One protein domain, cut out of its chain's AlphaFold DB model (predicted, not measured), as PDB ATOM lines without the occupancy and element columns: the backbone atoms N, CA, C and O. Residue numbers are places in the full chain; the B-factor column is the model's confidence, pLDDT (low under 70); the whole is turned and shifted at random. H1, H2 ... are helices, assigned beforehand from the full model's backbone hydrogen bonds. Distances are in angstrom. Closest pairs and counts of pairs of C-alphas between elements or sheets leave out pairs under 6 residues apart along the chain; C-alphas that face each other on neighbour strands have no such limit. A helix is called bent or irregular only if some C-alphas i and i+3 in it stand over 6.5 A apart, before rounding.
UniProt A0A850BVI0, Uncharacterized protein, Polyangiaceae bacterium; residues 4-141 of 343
ATOM      1  N   ALA A   4      -8.699  -7.298  -6.993       87.94
ATOM      2  CA  ALA A   4      -8.826  -7.913  -8.311       87.94
ATOM      3  C   ALA A   4      -9.887  -9.030  -8.356       87.94
ATOM      4  O   ALA A   4     -10.672  -9.093  -9.304       87.94
ATOM      5  N   THR A   5      -9.969  -9.891  -7.331       91.94
ATOM      6  CA  THR A   5     -10.979 -10.962  -7.282       91.94
ATOM      7  C   THR A   5     -12.393 -10.396  -7.133       91.94
ATOM      8  O   THR A   5     -13.322 -10.902  -7.762       91.94
ATOM      9  N   LYS A   6     -12.567  -9.325  -6.344       87.69
ATOM     10  CA  LYS A   6     -13.862  -8.636  -6.210       87.69
ATOM     11  C   LYS A   6     -14.293  -8.000  -7.533       87.69
ATOM     12  O   LYS A   6     -15.431  -8.192  -7.958       87.69
ATOM     13  N   ARG A   7     -13.374  -7.318  -8.226       85.69
ATOM     14  CA  ARG A   7     -13.631  -6.723  -9.547       85.69
ATOM     15  C   ARG A   7     -13.999  -7.776 -10.592       85.69
ATOM     16  O   ARG A   7     -14.960  -7.583 -11.332       85.69
ATOM     17  N   ALA A   8     -13.284  -8.901 -10.627       88.44
ATOM     18  CA  ALA A   8     -13.581 -10.005 -11.538       88.44
ATOM     19  C   ALA A   8     -14.975 -10.611 -11.286       88.44
ATOM     20  O   ALA A   8     -15.728 -10.844 -12.232       88.44
ATOM     21  N   ALA A   9     -15.357 -10.807 -10.018       86.62
ATOM     22  CA  ALA A   9     -16.691 -11.287  -9.654       86.62
ATOM     23  C   ALA A   9     -17.799 -10.287 -10.041       86.62
ATOM     24  O   ALA A   9     -18.845 -10.691 -10.560       86.62
ATOM     25  N   GLY A  10     -17.554  -8.985  -9.857       85.88
ATOM     26  CA  GLY A  10     -18.467  -7.923 -10.283       85.88
ATOM     27  C   GLY A  10     -18.683  -7.909 -11.798       85.88
ATOM     28  O   GLY A  10     -19.822  -7.942 -12.256       85.88
ATOM     29  N   LEU A  11     -17.601  -7.951 -12.583       84.56
ATOM     30  CA  LEU A  11     -17.675  -7.997 -14.050       84.56
ATOM     31  C   LEU A  11     -18.409  -9.243 -14.557       84.56
ATOM     32  O   LEU A  11     -19.238  -9.135 -15.459       84.56
ATOM     33  N   LYS A  12     -18.163 -10.410 -13.948       85.31
ATOM     34  CA  LYS A  12     -18.890 -11.645 -14.270       85.31
ATOM     35  C   LYS A  12     -20.392 -11.492 -14.016       85.31
ATOM     36  O   LYS A  12     -21.196 -11.875 -14.857       85.31
ATOM     37  N   THR A  13     -20.771 -10.890 -12.891       83.88
ATOM     38  CA  THR A  13     -22.181 -10.650 -12.546       83.88
ATOM     39  C   THR A  13     -22.851  -9.709 -13.548       83.88
ATOM     40  O   THR A  13     -23.941 -10.006 -14.029       83.88
ATOM     41  N   ILE A  14     -22.182  -8.617 -13.931       82.31
ATOM     42  CA  ILE A  14     -22.687  -7.676 -14.945       82.31
ATOM     43  C   ILE A  14     -22.867  -8.376 -16.297       82.31
ATOM     44  O   ILE A  14     -23.903  -8.204 -16.939       82.31
ATOM     45  N   GLY A  15     -21.895  -9.197 -16.712       83.75
ATOM     46  CA  GLY A  15     -21.993  -9.987 -17.939       83.75
ATOM     47  C   GLY A  15     -23.208 -10.917 -17.935       83.75
ATOM     48  O   GLY A  15     -23.974 -10.935 -18.894       83.75
ATOM     49  N   ASN A  16     -23.442 -11.614 -16.823       82.56
ATOM     50  CA  ASN A  16     -24.588 -12.507 -16.652       82.56
ATOM     51  C   ASN A  16     -25.931 -11.770 -16.759       82.56
ATOM     52  O   ASN A  16     -26.831 -12.237 -17.456       82.56
ATOM     53  N   VAL A  17     -26.053 -10.611 -16.099       82.12
ATOM     54  CA  VAL A  17     -27.251  -9.755 -16.162       82.12
ATOM     55  C   VAL A  17     -27.497  -9.286 -17.592       82.12
ATOM     56  O   VAL A  17     -28.620  -9.359 -18.086       82.12
ATOM     57  N   TYR A  18     -26.445  -8.842 -18.283       84.19
ATOM     58  CA  TYR A  18     -26.547  -8.394 -19.668       84.19
ATOM     59  C   TYR A  18     -27.023  -9.518 -20.599       84.19
ATOM     60  O   TYR A  18     -27.948  -9.322 -21.386       84.19
ATOM     61  N   THR A  19     -26.446 -10.716 -20.474       82.94
ATOM     62  CA  THR A  19     -26.865 -11.894 -21.241       82.94
ATOM     63  C   THR A  19     -28.324 -12.267 -20.967       82.94
ATOM     64  O   THR A  19     -29.077 -12.485 -21.916       82.94
ATOM     65  N   GLY A  20     -28.747 -12.291 -19.699       83.75
ATOM     66  CA  GLY A  20     -30.140 -12.565 -19.338       83.75
ATOM     67  C   GLY A  20     -31.109 -11.561 -19.945       83.75
ATOM     68  O   GLY A  20     -32.103 -11.943 -20.562       83.75
ATOM     69  N   LEU A  21     -30.756 -10.280 -19.891       83.75
ATOM     70  CA  LEU A  21     -31.569  -9.214 -20.452       83.75
ATOM     71  C   LEU A  21     -31.694  -9.305 -21.979       83.75
ATOM     72  O   LEU A  21     -32.770  -9.037 -22.516       83.75
ATOM     73  N   LEU A  22     -30.643  -9.726 -22.690       85.38
ATOM     74  CA  LEU A  22     -30.725  -9.982 -24.131       85.38
ATOM     75  C   LEU A  22     -31.732 -11.091 -24.454       85.38
ATOM     76  O   LEU A  22     -32.545 -10.910 -25.362       85.38
ATOM     77  N   TYR A  23     -31.721 -12.205 -23.714       86.12
ATOM     78  CA  TYR A  23     -32.688 -13.286 -23.924       86.12
ATOM     79  C   TYR A  23     -34.119 -12.830 -23.651       86.12
ATOM     80  O   TYR A  23     -34.976 -12.980 -24.522       86.12
ATOM     81  N   VAL A  24     -34.356 -12.200 -22.496       87.56
ATOM     82  CA  VAL A  24     -35.668 -11.649 -22.119       87.56
ATOM     83  C   VAL A  24     -36.177 -10.700 -23.203       87.56
ATOM     84  O   VAL A  24     -37.315 -10.812 -23.646       87.56
ATOM     85  N   THR A  25     -35.316  -9.822 -23.721       86.88
ATOM     86  CA  THR A  25     -35.708  -8.862 -24.760       86.88
ATOM     87  C   THR A  25     -36.157  -9.546 -26.053       86.88
ATOM     88  O   THR A  25     -37.132  -9.116 -26.666       86.88
ATOM     89  N   GLN A  26     -35.484 -10.617 -26.484       86.69
ATOM     90  CA  GLN A  26     -35.900 -11.360 -27.681       86.69
ATOM     91  C   GLN A  26     -37.245 -12.068 -27.479       86.69
ATOM     92  O   GLN A  26     -38.079 -12.061 -28.382       86.69
ATOM     93  N   LEU A  27     -37.491 -12.620 -26.286       88.38
ATOM     94  CA  LEU A  27     -38.783 -13.224 -25.944       88.38
ATOM     95  C   LEU A  27     -39.907 -12.180 -25.947       88.38
ATOM     96  O   LEU A  27     -40.961 -12.405 -26.541       88.38
ATOM     97  N   TRP A  28     -39.653 -11.005 -25.368       87.31
ATOM     98  CA  TRP A  28     -40.602  -9.891 -25.358       87.31
ATOM     99  C   TRP A  28     -40.911  -9.352 -26.752       87.31
ATOM    100  O   TRP A  28     -42.058  -9.003 -27.021       87.31
ATOM    101  N   LYS A  29     -39.935  -9.322 -27.667       86.00
ATOM    102  CA  LYS A  29     -40.210  -8.984 -29.071       86.00
ATOM    103  C   LYS A  29     -41.227  -9.941 -29.673       86.00
ATOM    104  O   LYS A  29     -42.202  -9.490 -30.256       86.00
ATOM    105  N   LEU A  30     -41.035 -11.247 -29.508       87.00
ATOM    106  CA  LEU A  30     -41.984 -12.224 -30.030       87.00
ATOM    107  C   LEU A  30     -43.379 -12.048 -29.407       87.00
ATOM    108  O   LEU A  30     -44.359 -12.040 -30.147       87.00
ATOM    109  N   TYR A  31     -43.459 -11.811 -28.094       86.19
ATOM    110  CA  TYR A  31     -44.719 -11.513 -27.404       86.19
ATOM    111  C   TYR A  31     -45.441 -10.293 -27.998       86.19
ATOM    112  O   TYR A  31     -46.608 -10.373 -28.378       86.19
ATOM    113  N   VAL A  32     -44.727  -9.173 -28.155       84.44
ATOM    114  CA  VAL A  32     -45.263  -7.945 -28.762       84.44
ATOM    115  C   VAL A  32     -45.718  -8.197 -30.196       84.44
ATOM    116  O   VAL A  32     -46.788  -7.737 -30.588       84.44
ATOM    117  N   ASN A  33     -44.943  -8.948 -30.981       83.00
ATOM    118  CA  ASN A  33     -45.314  -9.269 -32.353       83.00
ATOM    119  C   ASN A  33     -46.622 -10.073 -32.399       83.00
ATOM    120  O   ASN A  33     -47.482  -9.776 -33.226       83.00
ATOM    121  N   ILE A  34     -46.789 -11.059 -31.510       84.00
ATOM    122  CA  ILE A  34     -48.027 -11.841 -31.395       84.00
ATOM    123  C   ILE A  34     -49.197 -10.916 -31.036       84.00
ATOM    124  O   ILE A  34     -50.214 -10.940 -31.727       84.00
ATOM    125  N   ALA A  35     -49.045 -10.055 -30.028       81.31
ATOM    126  CA  ALA A  35     -50.095  -9.127 -29.604       81.31
ATOM    127  C   ALA A  35     -50.517  -8.158 -30.726       81.31
ATOM    128  O   ALA A  35     -51.705  -8.019 -31.007       81.31
ATOM    129  N   VAL A  36     -49.559  -7.544 -31.428       81.56
ATOM    130  CA  VAL A  36     -49.836  -6.602 -32.529       81.56
ATOM    131  C   VAL A  36     -50.503  -7.293 -33.719       81.56
ATOM    132  O   VAL A  36     -51.397  -6.721 -34.339       81.56
ATOM    133  N   VAL A  37     -50.086  -8.515 -34.060       81.00
ATOM    134  CA  VAL A  37     -50.736  -9.291 -35.129       81.00
ATOM    135  C   VAL A  37     -52.158  -9.683 -34.739       81.00
ATOM    136  O   VAL A  37     -53.035  -9.650 -35.600       81.00
ATOM    137  N   THR A  38     -52.395  -9.969 -33.457       77.88
ATOM    138  CA  THR A  38     -53.742 -10.227 -32.927       77.88
ATOM    139  C   THR A  38     -54.641  -9.007 -33.105       77.88
ATOM    140  O   THR A  38     -55.664  -9.102 -33.775       77.88
ATOM    141  N   ASP A  39     -54.203  -7.840 -32.628       78.12
ATOM    142  CA  ASP A  39     -54.950  -6.580 -32.753       78.12
ATOM    143  C   ASP A  39     -55.204  -6.189 -34.223       78.12
ATOM    144  O   ASP A  39     -56.284  -5.737 -34.603       78.12
ATOM    145  N   GLY A  40     -54.228  -6.423 -35.109       78.31
ATOM    146  CA  GLY A  40     -54.418  -6.197 -36.543       78.31
ATOM    147  C   GLY A  40     -55.424  -7.152 -37.187       78.31
ATOM    148  O   GLY A  40     -56.149  -6.741 -38.095       78.31
ATOM    149  N   ALA A  41     -55.502  -8.405 -36.728       76.25
ATOM    150  CA  ALA A  41     -56.535  -9.338 -37.165       76.25
ATOM    151  C   ALA A  41     -57.933  -8.882 -36.700       76.25
ATOM    152  O   ALA A  41     -58.871  -8.945 -37.500       76.25
ATOM    153  N   ASP A  42     -58.045  -8.356 -35.469       74.62
ATOM    154  CA  ASP A  42     -59.261  -7.728 -34.898       74.62
ATOM    155  C   ASP A  42     -59.734  -6.576 -35.757       74.62
ATOM    156  O   ASP A  42     -60.867  -6.580 -36.252       74.62
ATOM    157  N   ALA A  43     -58.836  -5.644 -36.049       76.56
ATOM    158  CA  ALA A  43     -59.154  -4.500 -36.886       76.56
ATOM    159  C   ALA A  43     -59.571  -4.892 -38.317       76.56
ATOM    160  O   ALA A  43     -60.373  -4.196 -38.940       76.56
ATOM    161  N   ALA A  44     -59.048  -5.998 -38.852       75.25
ATOM    162  CA  ALA A  44     -59.357  -6.471 -40.200       75.25
ATOM    163  C   ALA A  44     -60.695  -7.230 -40.303       75.25
ATOM    164  O   ALA A  44     -61.043  -7.698 -41.389       75.25
ATOM    165  N   GLY A  45     -61.434  -7.403 -39.199       73.06
ATOM    166  CA  GLY A  45     -62.645  -8.228 -39.173       73.06
ATOM    167  C   GLY A  45     -62.363  -9.720 -39.387       73.06
ATOM    168  O   GLY A  45     -63.289 -10.515 -39.557       73.06
ATOM    169  N   VAL A  46     -61.086 -10.116 -39.354       72.56
ATOM    170  CA  VAL A  46     -60.660 -11.513 -39.326       72.56
ATOM    171  C   VAL A  46     -60.833 -11.964 -37.882       72.56
ATOM    172  O   VAL A  46     -59.916 -11.832 -37.073       72.56
ATOM    173  N   LEU A  47     -62.059 -12.407 -37.568       55.22
ATOM    174  CA  LEU A  47     -62.561 -12.740 -36.228       55.22
ATOM    175  C   LEU A  47     -61.468 -13.206 -35.259       55.22
ATOM    176  O   LEU A  47     -60.849 -14.258 -35.416       55.22
ATOM    177  N   SER A  48     -61.294 -12.384 -34.246       50.84
ATOM    178  CA  SER A  48     -60.174 -12.337 -33.302       50.84
ATOM    179  C   SER A  48     -60.693 -11.971 -31.907       50.84
ATOM    180  O   SER A  48     -60.062 -12.321 -30.916       50.84
ATOM    181  N   ASN A  49     -61.942 -11.479 -31.840       40.88
ATOM    182  CA  ASN A  49     -62.897 -11.475 -30.731       40.88
ATOM    183  C   ASN A  49     -62.420 -12.224 -29.475       40.88
ATOM    184  O   ASN A  49     -62.779 -13.381 -29.223       40.88
ATOM    185  N   PHE A  50     -61.695 -11.492 -28.631       44.81
ATOM    186  CA  PHE A  50     -61.253 -11.853 -27.280       44.81
ATOM    187  C   PHE A  50     -62.386 -12.267 -26.310       44.81
ATOM    188  O   PHE A  50     -62.115 -12.698 -25.194       44.81
ATOM    189  N   ALA A  51     -63.658 -12.161 -26.709       42.22
ATOM    190  CA  ALA A  51     -64.822 -12.323 -25.833       42.22
ATOM    191  C   ALA A  51     -65.553 -13.682 -25.924       42.22
ATOM    192  O   ALA A  51     -66.636 -13.830 -25.358       42.22
ATOM    193  N   ARG A  52     -65.019 -14.692 -26.627       44.25
ATOM    194  CA  ARG A  52     -65.605 -16.051 -26.650       44.25
ATOM    195  C   ARG A  52     -64.656 -17.068 -26.029       44.25
ATOM    196  O   ARG A  52     -63.446 -16.873 -26.046       44.25
ATOM    197  N   LYS A  53     -65.227 -18.148 -25.473       55.22
ATOM    198  CA  LYS A  53     -64.497 -19.272 -24.859       55.22
ATOM    199  C   LYS A  53     -63.270 -19.654 -25.713       55.22
ATOM    200  O   LYS A  53     -63.422 -19.679 -26.937       55.22
ATOM    201  N   PRO A  54     -62.114 -20.006 -25.110       53.53
ATOM    202  CA  PRO A  54     -60.879 -20.348 -25.834       53.53
ATOM    203  C   PRO A  54     -61.103 -21.351 -26.976       53.53
ATOM    204  O   PRO A  54     -60.539 -21.218 -28.055       53.53
ATOM    205  N   GLU A  55     -62.033 -22.286 -26.783       56.81
ATOM    206  CA  GLU A  55     -62.459 -23.305 -27.752       56.81
ATOM    207  C   GLU A  55     -62.980 -22.749 -29.096       56.81
ATOM    208  O   GLU A  55     -62.971 -23.459 -30.096       56.81
ATOM    209  N   GLN A  56     -63.437 -21.493 -29.145       60.09
ATOM    210  CA  GLN A  56     -64.001 -20.853 -30.342       60.09
ATOM    211  C   GLN A  56     -63.084 -19.786 -30.951       60.09
ATOM    212  O   GLN A  56     -63.425 -19.216 -31.989       60.09
ATOM    213  N   ASN A  57     -61.943 -19.494 -30.318       64.81
ATOM    214  CA  ASN A  57     -61.010 -18.477 -30.779       64.81
ATOM    215  C   ASN A  57     -59.597 -19.069 -30.922       64.81
ATOM    216  O   ASN A  57     -58.812 -19.052 -29.972       64.81
ATOM    217  N   PRO A  58     -59.232 -19.525 -32.133       63.91
ATOM    218  CA  PRO A  58     -57.907 -20.067 -32.417       63.91
ATOM    219  C   PRO A  58     -56.756 -19.089 -32.145       63.91
ATOM    220  O   PRO A  58     -55.602 -19.500 -32.210       63.91
ATOM    221  N   GLN A  59     -57.041 -17.801 -31.922       61.62
ATOM    222  CA  GLN A  59     -56.054 -16.745 -31.715       61.62
ATOM    223  C   GLN A  59     -55.788 -16.483 -30.232       61.62
ATOM    224  O   GLN A  59     -54.627 -16.465 -29.828       61.62
ATOM    225  N   ALA A  60     -56.837 -16.403 -29.406       66.00
ATOM    226  CA  ALA A  60     -56.692 -16.363 -27.949       66.00
ATOM    227  C   ALA A  60     -55.952 -17.608 -27.436       66.00
ATOM    228  O   ALA A  60     -55.109 -17.507 -26.552       66.00
ATOM    229  N   VAL A  61     -56.191 -18.763 -28.068       75.56
ATOM    230  CA  VAL A  61     -55.444 -20.000 -27.797       75.56
ATOM    231  C   VAL A  61     -53.958 -19.852 -28.111       75.56
ATOM    232  O   VAL A  61     -53.150 -20.404 -27.390       75.56
ATOM    233  N   ARG A  62     -53.551 -19.084 -29.129       74.38
ATOM    234  CA  ARG A  62     -52.125 -18.943 -29.489       74.38
ATOM    235  C   ARG A  62     -51.364 -18.015 -28.560       74.38
ATOM    236  O   ARG A  62     -50.221 -18.315 -28.228       74.38
ATOM    237  N   LEU A  63     -51.973 -16.892 -28.176       80.56
ATOM    238  CA  LEU A  63     -51.381 -16.026 -27.161       80.56
ATOM    239  C   LEU A  63     -51.296 -16.787 -25.837       80.56
ATOM    240  O   LEU A  63     -50.221 -16.835 -25.254       80.56
ATOM    241  N   ALA A  64     -52.367 -17.488 -25.451       83.75
ATOM    242  CA  ALA A  64     -52.356 -18.366 -24.290       83.75
ATOM    243  C   ALA A  64     -51.315 -19.494 -24.417       83.75
ATOM    244  O   ALA A  64     -50.636 -19.788 -23.445       83.75
ATOM    245  N   ASP A  65     -51.132 -20.114 -25.585       86.81
ATOM    246  CA  ASP A  65     -50.114 -21.152 -25.801       86.81
ATOM    247  C   ASP A  65     -48.706 -20.592 -25.570       86.81
ATOM    248  O   ASP A  65     -47.872 -21.267 -24.976       86.81
ATOM    249  N   PHE A  66     -48.431 -19.369 -26.036       88.44
ATOM    250  CA  PHE A  66     -47.154 -18.694 -25.798       88.44
ATOM    251  C   PHE A  66     -46.991 -18.299 -24.325       88.44
ATOM    252  O   PHE A  66     -45.958 -18.571 -23.717       88.44
ATOM    253  N   GLU A  67     -48.028 -17.704 -23.736       88.00
ATOM    254  CA  GLU A  67     -48.101 -17.312 -22.325       88.00
ATOM    255  C   GLU A  67     -48.123 -18.492 -21.358       88.00
ATOM    256  O   GLU A  67     -47.953 -18.278 -20.168       88.00
ATOM    257  N   ASN A  68     -48.341 -19.717 -21.819       93.56
ATOM    258  CA  ASN A  68     -48.287 -20.924 -20.996       93.56
ATOM    259  C   ASN A  68     -47.137 -21.851 -21.420       93.56
ATOM    260  O   ASN A  68     -47.030 -22.977 -20.930       93.56
ATOM    261  N   ASP A  69     -46.248 -21.398 -22.312       95.81
ATOM    262  CA  ASP A  69     -45.103 -22.186 -22.749       95.81
ATOM    263  C   ASP A  69     -44.035 -22.232 -21.646       95.81
ATOM    264  O   ASP A  69     -43.243 -21.305 -21.450       95.81
ATOM    265  N   ASN A  70     -44.005 -23.349 -20.917       97.31
ATOM    266  CA  ASN A  70     -43.076 -23.571 -19.809       97.31
ATOM    267  C   ASN A  70     -41.603 -23.393 -20.207       97.31
ATOM    268  O   ASN A  70     -40.792 -22.995 -19.371       97.31
ATOM    269  N   ALA A  71     -41.233 -23.676 -21.461       96.50
ATOM    270  CA  ALA A  71     -39.854 -23.525 -21.907       96.50
ATOM    271  C   ALA A  71     -39.479 -22.044 -22.059       96.50
ATOM    272  O   ALA A  71     -38.398 -21.631 -21.631       96.50
ATOM    273  N   ILE A  72     -40.385 -21.241 -22.623       96.12
ATOM    274  CA  ILE A  72     -40.225 -19.786 -22.731       96.12
ATOM    275  C   ILE A  72     -40.179 -19.152 -21.339       96.12
ATOM    276  O   ILE A  72     -39.277 -18.356 -21.071       96.12
ATOM    277  N   HIS A  73     -41.074 -19.554 -20.434       95.62
ATOM    278  CA  HIS A  73     -41.081 -19.073 -19.049       95.62
ATOM    279  C   HIS A  73     -39.812 -19.405 -18.289       95.62
ATOM    280  O   HIS A  73     -39.251 -18.528 -17.638       95.62
ATOM    281  N   ALA A  74     -39.324 -20.641 -18.400       96.94
ATOM    282  CA  ALA A  74     -38.095 -21.049 -17.733       96.94
ATOM    283  C   ALA A  74     -36.902 -20.188 -18.176       96.94
ATOM    284  O   ALA A  74     -36.122 -19.738 -17.336       96.94
ATOM    285  N   LEU A  75     -36.774 -19.909 -19.481       95.56
ATOM    286  CA  LEU A  75     -35.714 -19.032 -19.986       95.56
ATOM    287  C   LEU A  75     -35.928 -17.570 -19.572       95.56
ATOM    288  O   LEU A  75     -34.960 -16.905 -19.207       95.56
ATOM    289  N   ASN A  76     -37.166 -17.075 -19.614       93.81
ATOM    290  CA  ASN A  76     -37.499 -15.711 -19.207       93.81
ATOM    291  C   ASN A  76     -37.148 -15.480 -17.731       93.81
ATOM    292  O   ASN A  76     -36.402 -14.558 -17.414       93.81
ATOM    293  N   GLN A  77     -37.597 -16.371 -16.847       95.56
ATOM    294  CA  GLN A  77     -37.305 -16.314 -15.418       95.56
ATOM    295  C   GLN A  77     -35.797 -16.408 -15.155       95.56
ATOM    296  O   GLN A  77     -35.236 -15.558 -14.467       95.56
ATOM    297  N   ALA A  78     -35.105 -17.369 -15.778       94.56
ATOM    298  CA  ALA A  78     -33.655 -17.498 -15.639       94.56
ATOM    299  C   ALA A  78     -32.893 -16.253 -16.130       94.56
ATOM    300  O   ALA A  78     -31.862 -15.893 -15.557       94.56
ATOM    301  N   GLY A  79     -33.394 -15.598 -17.183       92.31
ATOM    302  CA  GLY A  79     -32.852 -14.350 -17.709       92.31
ATOM    303  C   GLY A  79     -33.073 -13.161 -16.776       92.31
ATOM    304  O   GLY A  79     -32.132 -12.400 -16.546       92.31
ATOM    305  N   LEU A  80     -34.271 -13.028 -16.200       89.81
ATOM    306  CA  LEU A  80     -34.601 -11.997 -15.210       89.81
ATOM    307  C   LEU A  80     -33.774 -12.148 -13.924       89.81
ATOM    308  O   LEU A  80     -33.299 -11.152 -13.383       89.81
ATOM    309  N   ASP A  81     -33.525 -13.387 -13.500       92.81
ATOM    310  CA  ASP A  81     -32.730 -13.706 -12.307       92.81
ATOM    311  C   ASP A  81     -31.209 -13.686 -12.561       92.81
ATOM    312  O   ASP A  81     -30.419 -13.949 -11.652       92.81
ATOM    313  N   ALA A  82     -30.770 -13.416 -13.798       92.75
ATOM    314  CA  ALA A  82     -29.369 -13.489 -14.231       92.75
ATOM    315  C   ALA A  82     -28.676 -14.834 -13.896       92.75
ATOM    316  O   ALA A  82     -27.456 -14.905 -13.691       92.75
ATOM    317  N   ASN A  83     -29.444 -15.927 -13.863       95.06
ATOM    318  CA  ASN A  83     -28.971 -17.259 -13.500       95.06
ATOM    319  C   ASN A  83     -28.421 -17.986 -14.736       95.06
ATOM    320  O   ASN A  83     -29.145 -18.678 -15.450       95.06
ATOM    321  N   VAL A  84     -27.120 -17.831 -15.000       91.94
ATOM    322  CA  VAL A  84     -26.464 -18.395 -16.198       91.94
ATOM    323  C   VAL A  84     -26.605 -19.911 -16.334       91.94
ATOM    324  O   VAL A  84     -26.955 -20.349 -17.431       91.94
ATOM    325  N   PRO A  85     -26.374 -20.730 -15.289       95.62
ATOM    326  CA  PRO A  85     -26.626 -22.166 -15.382       95.62
ATOM    327  C   PRO A  85     -28.070 -22.491 -15.784       95.62
ATOM    328  O   PRO A  85     -28.280 -23.301 -16.689       95.62
ATOM    329  N   ALA A  86     -29.057 -21.819 -15.179       96.44
ATOM    330  CA  ALA A  86     -30.462 -22.018 -15.522       96.44
ATOM    331  C   ALA A  86     -30.762 -21.584 -16.965       96.44
ATOM    332  O   ALA A  86     -31.396 -22.341 -17.700       96.44
ATOM    333  N   MET A  87     -30.229 -20.442 -17.415       95.00
ATOM    334  CA  MET A  87     -30.358 -19.991 -18.805       95.00
ATOM    335  C   MET A  87     -29.793 -21.023 -19.779       95.00
ATOM    336  O   MET A  87     -30.488 -21.424 -20.706       95.00
ATOM    337  N   HIS A  88     -28.569 -21.507 -19.547       93.06
ATOM    338  CA  HIS A  88     -27.948 -22.533 -20.388       93.06
ATOM    339  C   HIS A  88     -28.779 -23.818 -20.452       93.06
ATOM    340  O   HIS A  88     -28.894 -24.412 -21.523       93.06
ATOM    341  N   SER A  89     -29.367 -24.230 -19.326       96.62
ATOM    342  CA  SER A  89     -30.215 -25.422 -19.260       96.62
ATOM    343  C   SER A  89     -31.559 -25.249 -19.983       96.62
ATOM    344  O   SER A  89     -32.012 -26.171 -20.658       96.62
ATOM    345  N   ALA A  90     -32.169 -24.062 -19.901       96.12
ATOM    346  CA  ALA A  90     -33.470 -23.766 -20.499       96.12
ATOM    347  C   ALA A  90     -33.374 -23.433 -21.998       96.12
ATOM    348  O   ALA A  90     -34.318 -23.677 -22.754       96.12
ATOM    349  N   LEU A  91     -32.231 -22.900 -22.444       93.69
ATOM    350  CA  LEU A  91     -32.046 -22.356 -23.787       93.69
ATOM    351  C   LEU A  91     -32.399 -23.337 -24.921       93.69
ATOM    352  O   LEU A  91     -33.081 -22.908 -25.852       93.69
ATOM    353  N   PRO A  92     -32.011 -24.631 -24.899       96.69
ATOM    354  CA  PRO A  92     -32.347 -25.546 -25.989       96.69
ATOM    355  C   PRO A  92     -33.856 -25.758 -26.158       96.69
ATOM    356  O   PRO A  92     -34.345 -25.792 -27.288       96.69
ATOM    357  N   ALA A  93     -34.596 -25.882 -25.052       96.00
ATOM    358  CA  ALA A  93     -36.046 -26.059 -25.079       96.00
ATOM    359  C   ALA A  93     -36.747 -24.759 -25.496       96.00
ATOM    360  O   ALA A  93     -37.564 -24.766 -26.418       96.00
ATOM    361  N   ALA A  94     -36.355 -23.635 -24.890       93.75
ATOM    362  CA  ALA A  94     -36.901 -22.319 -25.197       93.75
ATOM    363  C   ALA A  94     -36.658 -21.913 -26.655       93.75
ATOM    364  O   ALA A  94     -37.530 -21.329 -27.287       93.75
ATOM    365  N   ARG A  95     -35.504 -22.273 -27.232       94.19
ATOM    366  CA  ARG A  95     -35.211 -22.039 -28.651       94.19
ATOM    367  C   ARG A  95     -36.190 -22.772 -29.567       94.19
ATOM    368  O   ARG A  95     -36.704 -22.164 -30.498       94.19
ATOM    369  N   ARG A  96     -36.465 -24.055 -29.308       94.94
ATOM    370  CA  ARG A  96     -37.429 -24.835 -30.108       94.94
ATOM    371  C   ARG A  96     -38.839 -24.262 -29.993       94.94
ATOM    372  O   ARG A  96     -39.523 -24.128 -31.004       94.94
ATOM    373  N   ALA A  97     -39.248 -23.898 -28.778       93.69
ATOM    374  CA  ALA A  97     -40.519 -23.224 -28.530       93.69
ATOM    375  C   ALA A  97     -40.604 -21.892 -29.292       93.69
ATOM    376  O   ALA A  97     -41.568 -21.641 -30.010       93.69
ATOM    377  N   TYR A  98     -39.554 -21.072 -29.224       92.88
ATOM    378  CA  TYR A  98     -39.470 -19.800 -29.936       92.88
ATOM    379  C   TYR A  98     -39.603 -19.987 -31.452       92.88
ATOM    380  O   TYR A  98     -40.406 -19.310 -32.087       92.88
ATOM    381  N   GLU A  99     -38.848 -20.920 -32.039       91.06
ATOM    382  CA  GLU A  99     -38.897 -21.223 -33.475       91.06
ATOM    383  C   GLU A  99     -40.299 -21.697 -33.903       91.06
ATOM    384  O   GLU A  99     -40.802 -21.285 -34.955       91.06
ATOM    385  N   LEU A 100     -40.968 -22.501 -33.067       90.75
ATOM    386  CA  LEU A 100     -42.342 -22.948 -33.291       90.75
ATOM    387  C   LEU A 100     -43.325 -21.768 -33.300       90.75
ATOM    388  O   LEU A 100     -44.116 -21.639 -34.239       90.75
ATOM    389  N   HIS A 101     -43.267 -20.899 -32.291       90.12
ATOM    390  CA  HIS A 101     -44.136 -19.724 -32.177       90.12
ATOM    391  C   HIS A 101     -43.874 -18.703 -33.285       90.12
ATOM    392  O   HIS A 101     -44.821 -18.216 -33.899       90.12
ATOM    393  N   ALA A 102     -42.610 -18.450 -33.629       88.12
ATOM    394  CA  ALA A 102     -42.234 -17.575 -34.737       88.12
ATOM    395  C   ALA A 102     -42.753 -18.099 -36.088       88.12
ATOM    396  O   ALA A 102     -43.343 -17.349 -36.861       88.12
ATOM    397  N   THR A 103     -42.619 -19.403 -36.351       85.50
ATOM    398  CA  THR A 103     -43.149 -20.030 -37.576       85.50
ATOM    399  C   THR A 103     -44.677 -19.959 -37.633       85.50
ATOM    400  O   THR A 103     -45.258 -19.709 -38.691       85.50
ATOM    401  N   ARG A 104     -45.359 -20.180 -36.500       85.38
ATOM    402  CA  ARG A 104     -46.822 -20.048 -36.407       85.38
ATOM    403  C   ARG A 104     -47.268 -18.611 -36.673       85.38
ATOM    404  O   ARG A 104     -48.251 -18.415 -37.390       85.38
ATOM    405  N   LEU A 105     -46.547 -17.636 -36.125       85.50
ATOM    406  CA  LEU A 105     -46.791 -16.215 -36.337       85.50
ATOM    407  C   LEU A 105     -46.633 -15.836 -37.817       85.50
ATOM    408  O   LEU A 105     -47.503 -15.170 -38.361       85.50
ATOM    409  N   ASP A 106     -45.594 -16.320 -38.496       82.00
ATOM    410  CA  ASP A 106     -45.348 -16.021 -39.914       82.00
ATOM    411  C   ASP A 106     -46.467 -16.533 -40.842       82.00
ATOM    412  O   ASP A 106     -47.028 -15.794 -41.662       82.00
ATOM    413  N   ARG A 107     -46.902 -17.786 -40.640       81.12
ATOM    414  CA  ARG A 107     -48.069 -18.343 -41.353       81.12
ATOM    415  C   ARG A 107     -49.327 -17.521 -41.102       81.12
ATOM    416  O   ARG A 107     -50.158 -17.357 -41.993       81.12
ATOM    417  N   TRP A 108     -49.475 -17.017 -39.882       79.06
ATOM    418  CA  TRP A 108     -50.634 -16.229 -39.504       79.06
ATOM    419  C   TRP A 108     -50.636 -14.852 -40.165       79.06
ATOM    420  O   TRP A 108     -51.632 -14.486 -40.790       79.06
ATOM    421  N   ILE A 109     -49.509 -14.144 -40.125       81.62
ATOM    422  CA  ILE A 109     -49.310 -12.874 -40.831       81.62
ATOM    423  C   ILE A 109     -49.658 -13.030 -42.318       81.62
ATOM    424  O   ILE A 109     -50.343 -12.177 -42.887       81.62
ATOM    425  N   THR A 110     -49.251 -14.145 -42.930       80.00
ATOM    426  CA  THR A 110     -49.582 -14.461 -44.326       80.00
ATOM    427  C   THR A 110     -51.090 -14.649 -44.521       80.00
ATOM    428  O   THR A 110     -51.657 -14.093 -45.460       80.00
ATOM    429  N   SER A 111     -51.767 -15.365 -43.618       74.06
ATOM    430  CA  SER A 111     -53.215 -15.615 -43.716       74.06
ATOM    431  C   SER A 111     -54.093 -14.367 -43.554       74.06
ATOM    432  O   SER A 111     -55.183 -14.327 -44.115       74.06
ATOM    433  N   ILE A 112     -53.626 -13.335 -42.839       76.25
ATOM    434  CA  ILE A 112     -54.364 -12.068 -42.673       76.25
ATOM    435  C   ILE A 112     -54.316 -11.227 -43.967       76.25
ATOM    436  O   ILE A 112     -55.106 -10.305 -44.143       76.25
ATOM    437  N   GLY A 113     -53.387 -11.507 -44.892       76.12
ATOM    438  CA  GLY A 113     -53.254 -10.755 -46.147       76.12
ATOM    439  C   GLY A 113     -52.752  -9.313 -45.976       76.12
ATOM    440  O   GLY A 113     -52.643  -8.578 -46.953       76.12
ATOM    441  N   GLN A 114     -52.397  -8.901 -44.753       67.88
ATOM    442  CA  GLN A 114     -51.880  -7.564 -44.424       67.88
ATOM    443  C   GLN A 114     -50.394  -7.566 -44.028       67.88
ATOM    444  O   GLN A 114     -49.918  -6.649 -43.352       67.88
ATOM    445  N   GLY A 115     -49.635  -8.585 -44.447       61.78
ATOM    446  CA  GLY A 115     -48.293  -8.853 -43.923       61.78
ATOM    447  C   GLY A 115     -47.313  -7.677 -43.986       61.78
ATOM    448  O   GLY A 115     -46.544  -7.473 -43.051       61.78
ATOM    449  N   ALA A 116     -47.392  -6.834 -45.020       59.47
ATOM    450  CA  ALA A 116     -46.519  -5.667 -45.158       59.47
ATOM    451  C   ALA A 116     -46.841  -4.526 -44.168       59.47
ATOM    452  O   ALA A 116     -45.931  -3.842 -43.697       59.47
ATOM    453  N   PHE A 117     -48.117  -4.312 -43.833       66.06
ATOM    454  CA  PHE A 117     -48.533  -3.258 -42.901       66.06
ATOM    455  C   PHE A 117     -48.254  -3.658 -41.449       66.06
ATOM    456  O   PHE A 117     -47.664  -2.886 -40.688       66.06
ATOM    457  N   LEU A 118     -48.616  -4.892 -41.095       63.03
ATOM    458  CA  LEU A 118     -48.390  -5.465 -39.770       63.03
ATOM    459  C   LEU A 118     -46.898  -5.588 -39.453       63.03
ATOM    460  O   LEU A 118     -46.465  -5.101 -38.412       63.03
ATOM    461  N   SER A 119     -46.094  -6.117 -40.381       56.38
ATOM    462  CA  SER A 119     -44.636  -6.213 -40.221       56.38
ATOM    463  C   SER A 119     -43.998  -4.854 -39.906       56.38
ATOM    464  O   SER A 119     -43.181  -4.738 -38.993       56.38
ATOM    465  N   LYS A 120     -44.442  -3.781 -40.575       65.06
ATOM    466  CA  LYS A 120     -43.918  -2.429 -40.340       65.06
ATOM    467  C   LYS A 120     -44.231  -1.899 -38.937       65.06
ATOM    468  O   LYS A 120     -43.348  -1.317 -38.308       65.06
ATOM    469  N   LYS A 121     -45.459  -2.095 -38.440       66.94
ATOM    470  CA  LYS A 121     -45.831  -1.693 -37.071       66.94
ATOM    471  C   LYS A 121     -45.073  -2.503 -36.025       66.94
ATOM    472  O   LYS A 121     -44.548  -1.940 -35.071       66.94
ATOM    473  N   VAL A 122     -44.980  -3.807 -36.243       61.56
ATOM    474  CA  VAL A 122     -44.285  -4.748 -35.369       61.56
ATOM    475  C   VAL A 122     -42.802  -4.381 -35.213       61.56
ATOM    476  O   VAL A 122     -42.317  -4.239 -34.091       61.56
ATOM    477  N   ILE A 123     -42.102  -4.138 -36.325       60.09
ATOM    478  CA  ILE A 123     -40.697  -3.700 -36.319       60.09
ATOM    479  C   ILE A 123     -40.545  -2.371 -35.565       60.09
ATOM    480  O   ILE A 123     -39.662  -2.249 -34.723       60.09
ATOM    481  N   GLN A 124     -41.441  -1.401 -35.793       64.38
ATOM    482  CA  GLN A 124     -41.391  -0.116 -35.089       64.38
ATOM    483  C   GLN A 124     -41.529  -0.257 -33.570       64.38
ATOM    484  O   GLN A 124     -40.768   0.369 -32.835       64.38
ATOM    485  N   VAL A 125     -42.467  -1.074 -33.083       61.56
ATOM    486  CA  VAL A 125     -42.644  -1.273 -31.635       61.56
ATOM    487  C   VAL A 125     -41.445  -2.014 -31.037       61.56
ATOM    488  O   VAL A 125     -40.948  -1.621 -29.981       61.56
ATOM    489  N   ALA A 126     -40.928  -3.034 -31.727       60.72
ATOM    490  CA  ALA A 126     -39.740  -3.767 -31.294       60.72
ATOM    491  C   ALA A 126     -38.489  -2.870 -31.218       60.72
ATOM    492  O   ALA A 126     -37.703  -2.992 -30.273       60.72
ATOM    493  N   ASP A 127     -38.316  -1.952 -32.171       62.38
ATOM    494  CA  ASP A 127     -37.219  -0.980 -32.175       62.38
ATOM    495  C   ASP A 127     -37.347   0.024 -31.022       62.38
ATOM    496  O   ASP A 127     -36.368   0.292 -30.324       62.38
ATOM    497  N   ILE A 128     -38.556   0.524 -30.750       64.38
ATOM    498  CA  ILE A 128     -38.822   1.420 -29.612       64.38
ATOM    499  C   ILE A 128     -38.520   0.717 -28.283       64.38
ATOM    500  O   ILE A 128     -37.847   1.290 -27.423       64.38
ATOM    501  N   ALA A 129     -38.970  -0.529 -28.120       58.25
ATOM    502  CA  ALA A 129     -38.724  -1.313 -26.913       58.25
ATOM    503  C   ALA A 129     -37.224  -1.583 -26.707       58.25
ATOM    504  O   ALA A 129     -36.703  -1.389 -25.608       58.25
ATOM    505  N   MET A 130     -36.499  -1.950 -27.771       64.88
ATOM    506  CA  MET A 130     -35.039  -2.113 -27.733       64.88
ATOM    507  C   MET A 130     -34.323  -0.833 -27.318       64.88
ATOM    508  O   MET A 130     -33.381  -0.883 -26.525       64.88
ATOM    509  N   ILE A 131     -34.759   0.312 -27.844       66.00
ATOM    510  CA  ILE A 131     -34.205   1.612 -27.476       66.00
ATOM    511  C   ILE A 131     -34.466   1.895 -25.992       66.00
ATOM    512  O   ILE A 131     -33.532   2.252 -25.277       66.00
ATOM    513  N   ALA A 132     -35.695   1.696 -25.510       61.25
ATOM    514  CA  ALA A 132     -36.052   1.928 -24.112       61.25
ATOM    515  C   ALA A 132     -35.240   1.043 -23.151       61.25
ATOM    516  O   ALA A 132     -34.688   1.539 -22.167       61.25
ATOM    517  N   ILE A 133     -35.081  -0.244 -23.476       61.38
ATOM    518  CA  ILE A 133     -34.269  -1.188 -22.697       61.38
ATOM    519  C   ILE A 133     -32.794  -0.767 -22.712       61.38
ATOM    520  O   ILE A 133     -32.146  -0.762 -21.667       61.38
ATOM    521  N   SER A 134     -32.270  -0.350 -23.867       61.81
ATOM    522  CA  SER A 134     -30.890   0.138 -23.983       61.81
ATOM    523  C   SER A 134     -30.659   1.402 -23.147       61.81
ATOM    524  O   SER A 134     -29.617   1.533 -22.506       61.81
ATOM    525  N   ILE A 135     -31.637   2.314 -23.101       64.69
ATOM    526  CA  ILE A 135     -31.579   3.522 -22.268       64.69
ATOM    527  C   ILE A 135     -31.573   3.162 -20.782       64.69
ATOM    528  O   ILE A 135     -30.729   3.657 -20.035       64.69
ATOM    529  N   TYR A 136     -32.470   2.271 -20.365       56.72
ATOM    530  CA  TYR A 136     -32.548   1.811 -18.981       56.72
ATOM    531  C   TYR A 136     -31.249   1.126 -18.526       56.72
ATOM    532  O   TYR A 136     -30.771   1.379 -17.420       56.72
ATOM    533  N   GLN A 137     -30.630   0.320 -19.396       63.69
ATOM    534  CA  GLN A 137     -29.342  -0.322 -19.120       63.69
ATOM    535  C   GLN A 137     -28.225   0.699 -18.900       63.69
ATOM    536  O   GLN A 137     -27.491   0.586 -17.922       63.69
ATOM    537  N   VAL A 138     -28.103   1.707 -19.770       58.66
ATOM    538  CA  VAL A 138     -27.069   2.741 -19.610       58.66
ATOM    539  C   VAL A 138     -27.292   3.548 -18.332       58.66
ATOM    540  O   VAL A 138     -26.331   3.874 -17.644       58.66
ATOM    541  N   TRP A 139     -28.548   3.820 -17.979       60.69
ATOM    542  CA  TRP A 139     -28.889   4.556 -16.763       60.69
ATOM    543  C   TRP A 139     -28.577   3.783 -15.468       60.69
ATOM    544  O   TRP A 139     -28.213   4.392 -14.465       60.69
ATOM    545  N   LYS A 140     -28.680   2.447 -15.480       54.94
ATOM    546  CA  LYS A 140     -28.416   1.582 -14.312       54.94
ATOM    547  C   LYS A 140     -26.953   1.177 -14.134       54.94
ATOM    548  O   LYS A 140     -26.621   0.609 -13.092       54.94
ATOM    549  N   LEU A 141     -26.081   1.434 -15.108       51.97
ATOM    550  CA  LEU A 141     -24.656   1.157 -14.949       51.97
ATOM    551  C   LEU A 141     -24.063   2.133 -13.916       51.97
ATOM    552  O   LEU A 141     -24.136   3.345 -14.123       51.97
TER     553      LEU A 141
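Overview. This is residues 4 to 141 of the 343 residues of an uncharacterized protein of Polyangiaceae bacterium (UniProt A0A850BVI0). The long helix H1 makes the axis of a rod; H4 and H5 pack along it as a three-helix bundle, short H2 and H3 pack on it too, and residues 4 to 12 stick out. The printed part has 138 residues with five named helices, H1 to H5 in order: all helix. It is only just loose, close to compact, with radius of gyration of the C-alphas 17.6 A and spans of 62 by 28 by 23 A.

Along the chain. H1, residues 4 to 43, runs 58.0 A from C-alpha 4 at (-8.826, -7.913, -8.311). H2 is residues 60 to 67, H3 70 to 80. H4, residues 84 to 112, 39.0 A, is irregular, C-alphas 89 and 92 being 7.1 A apart, with a kink of 50 degrees near residue 92. H5, residues 115 to 140, 37.2 A, ends at (-28.416, 1.582, -14.312).

Arrangement. H1 is the hub. Residues 25 to 40 of H1 touch residues 118 to 130 of H5, opposite ways at a shallow tilt of 26 degrees, the closest C-alphas being Asn 33 and Val 122, 5.5 A. H4 touches H1 the same way at 20 degrees, closest C-alphas Asn 16 and Val 84, 6.2 A. Every O i to N i+4 pair is within hydrogen-bond range in H1, H2, H3 and H5, and 23 of 25 in H4.

Size, cuts and confidence. The printed part has no cut. The H1 to H2 link is long; pLDDT is under 70 in residues 47 to 60 and 114 to 141.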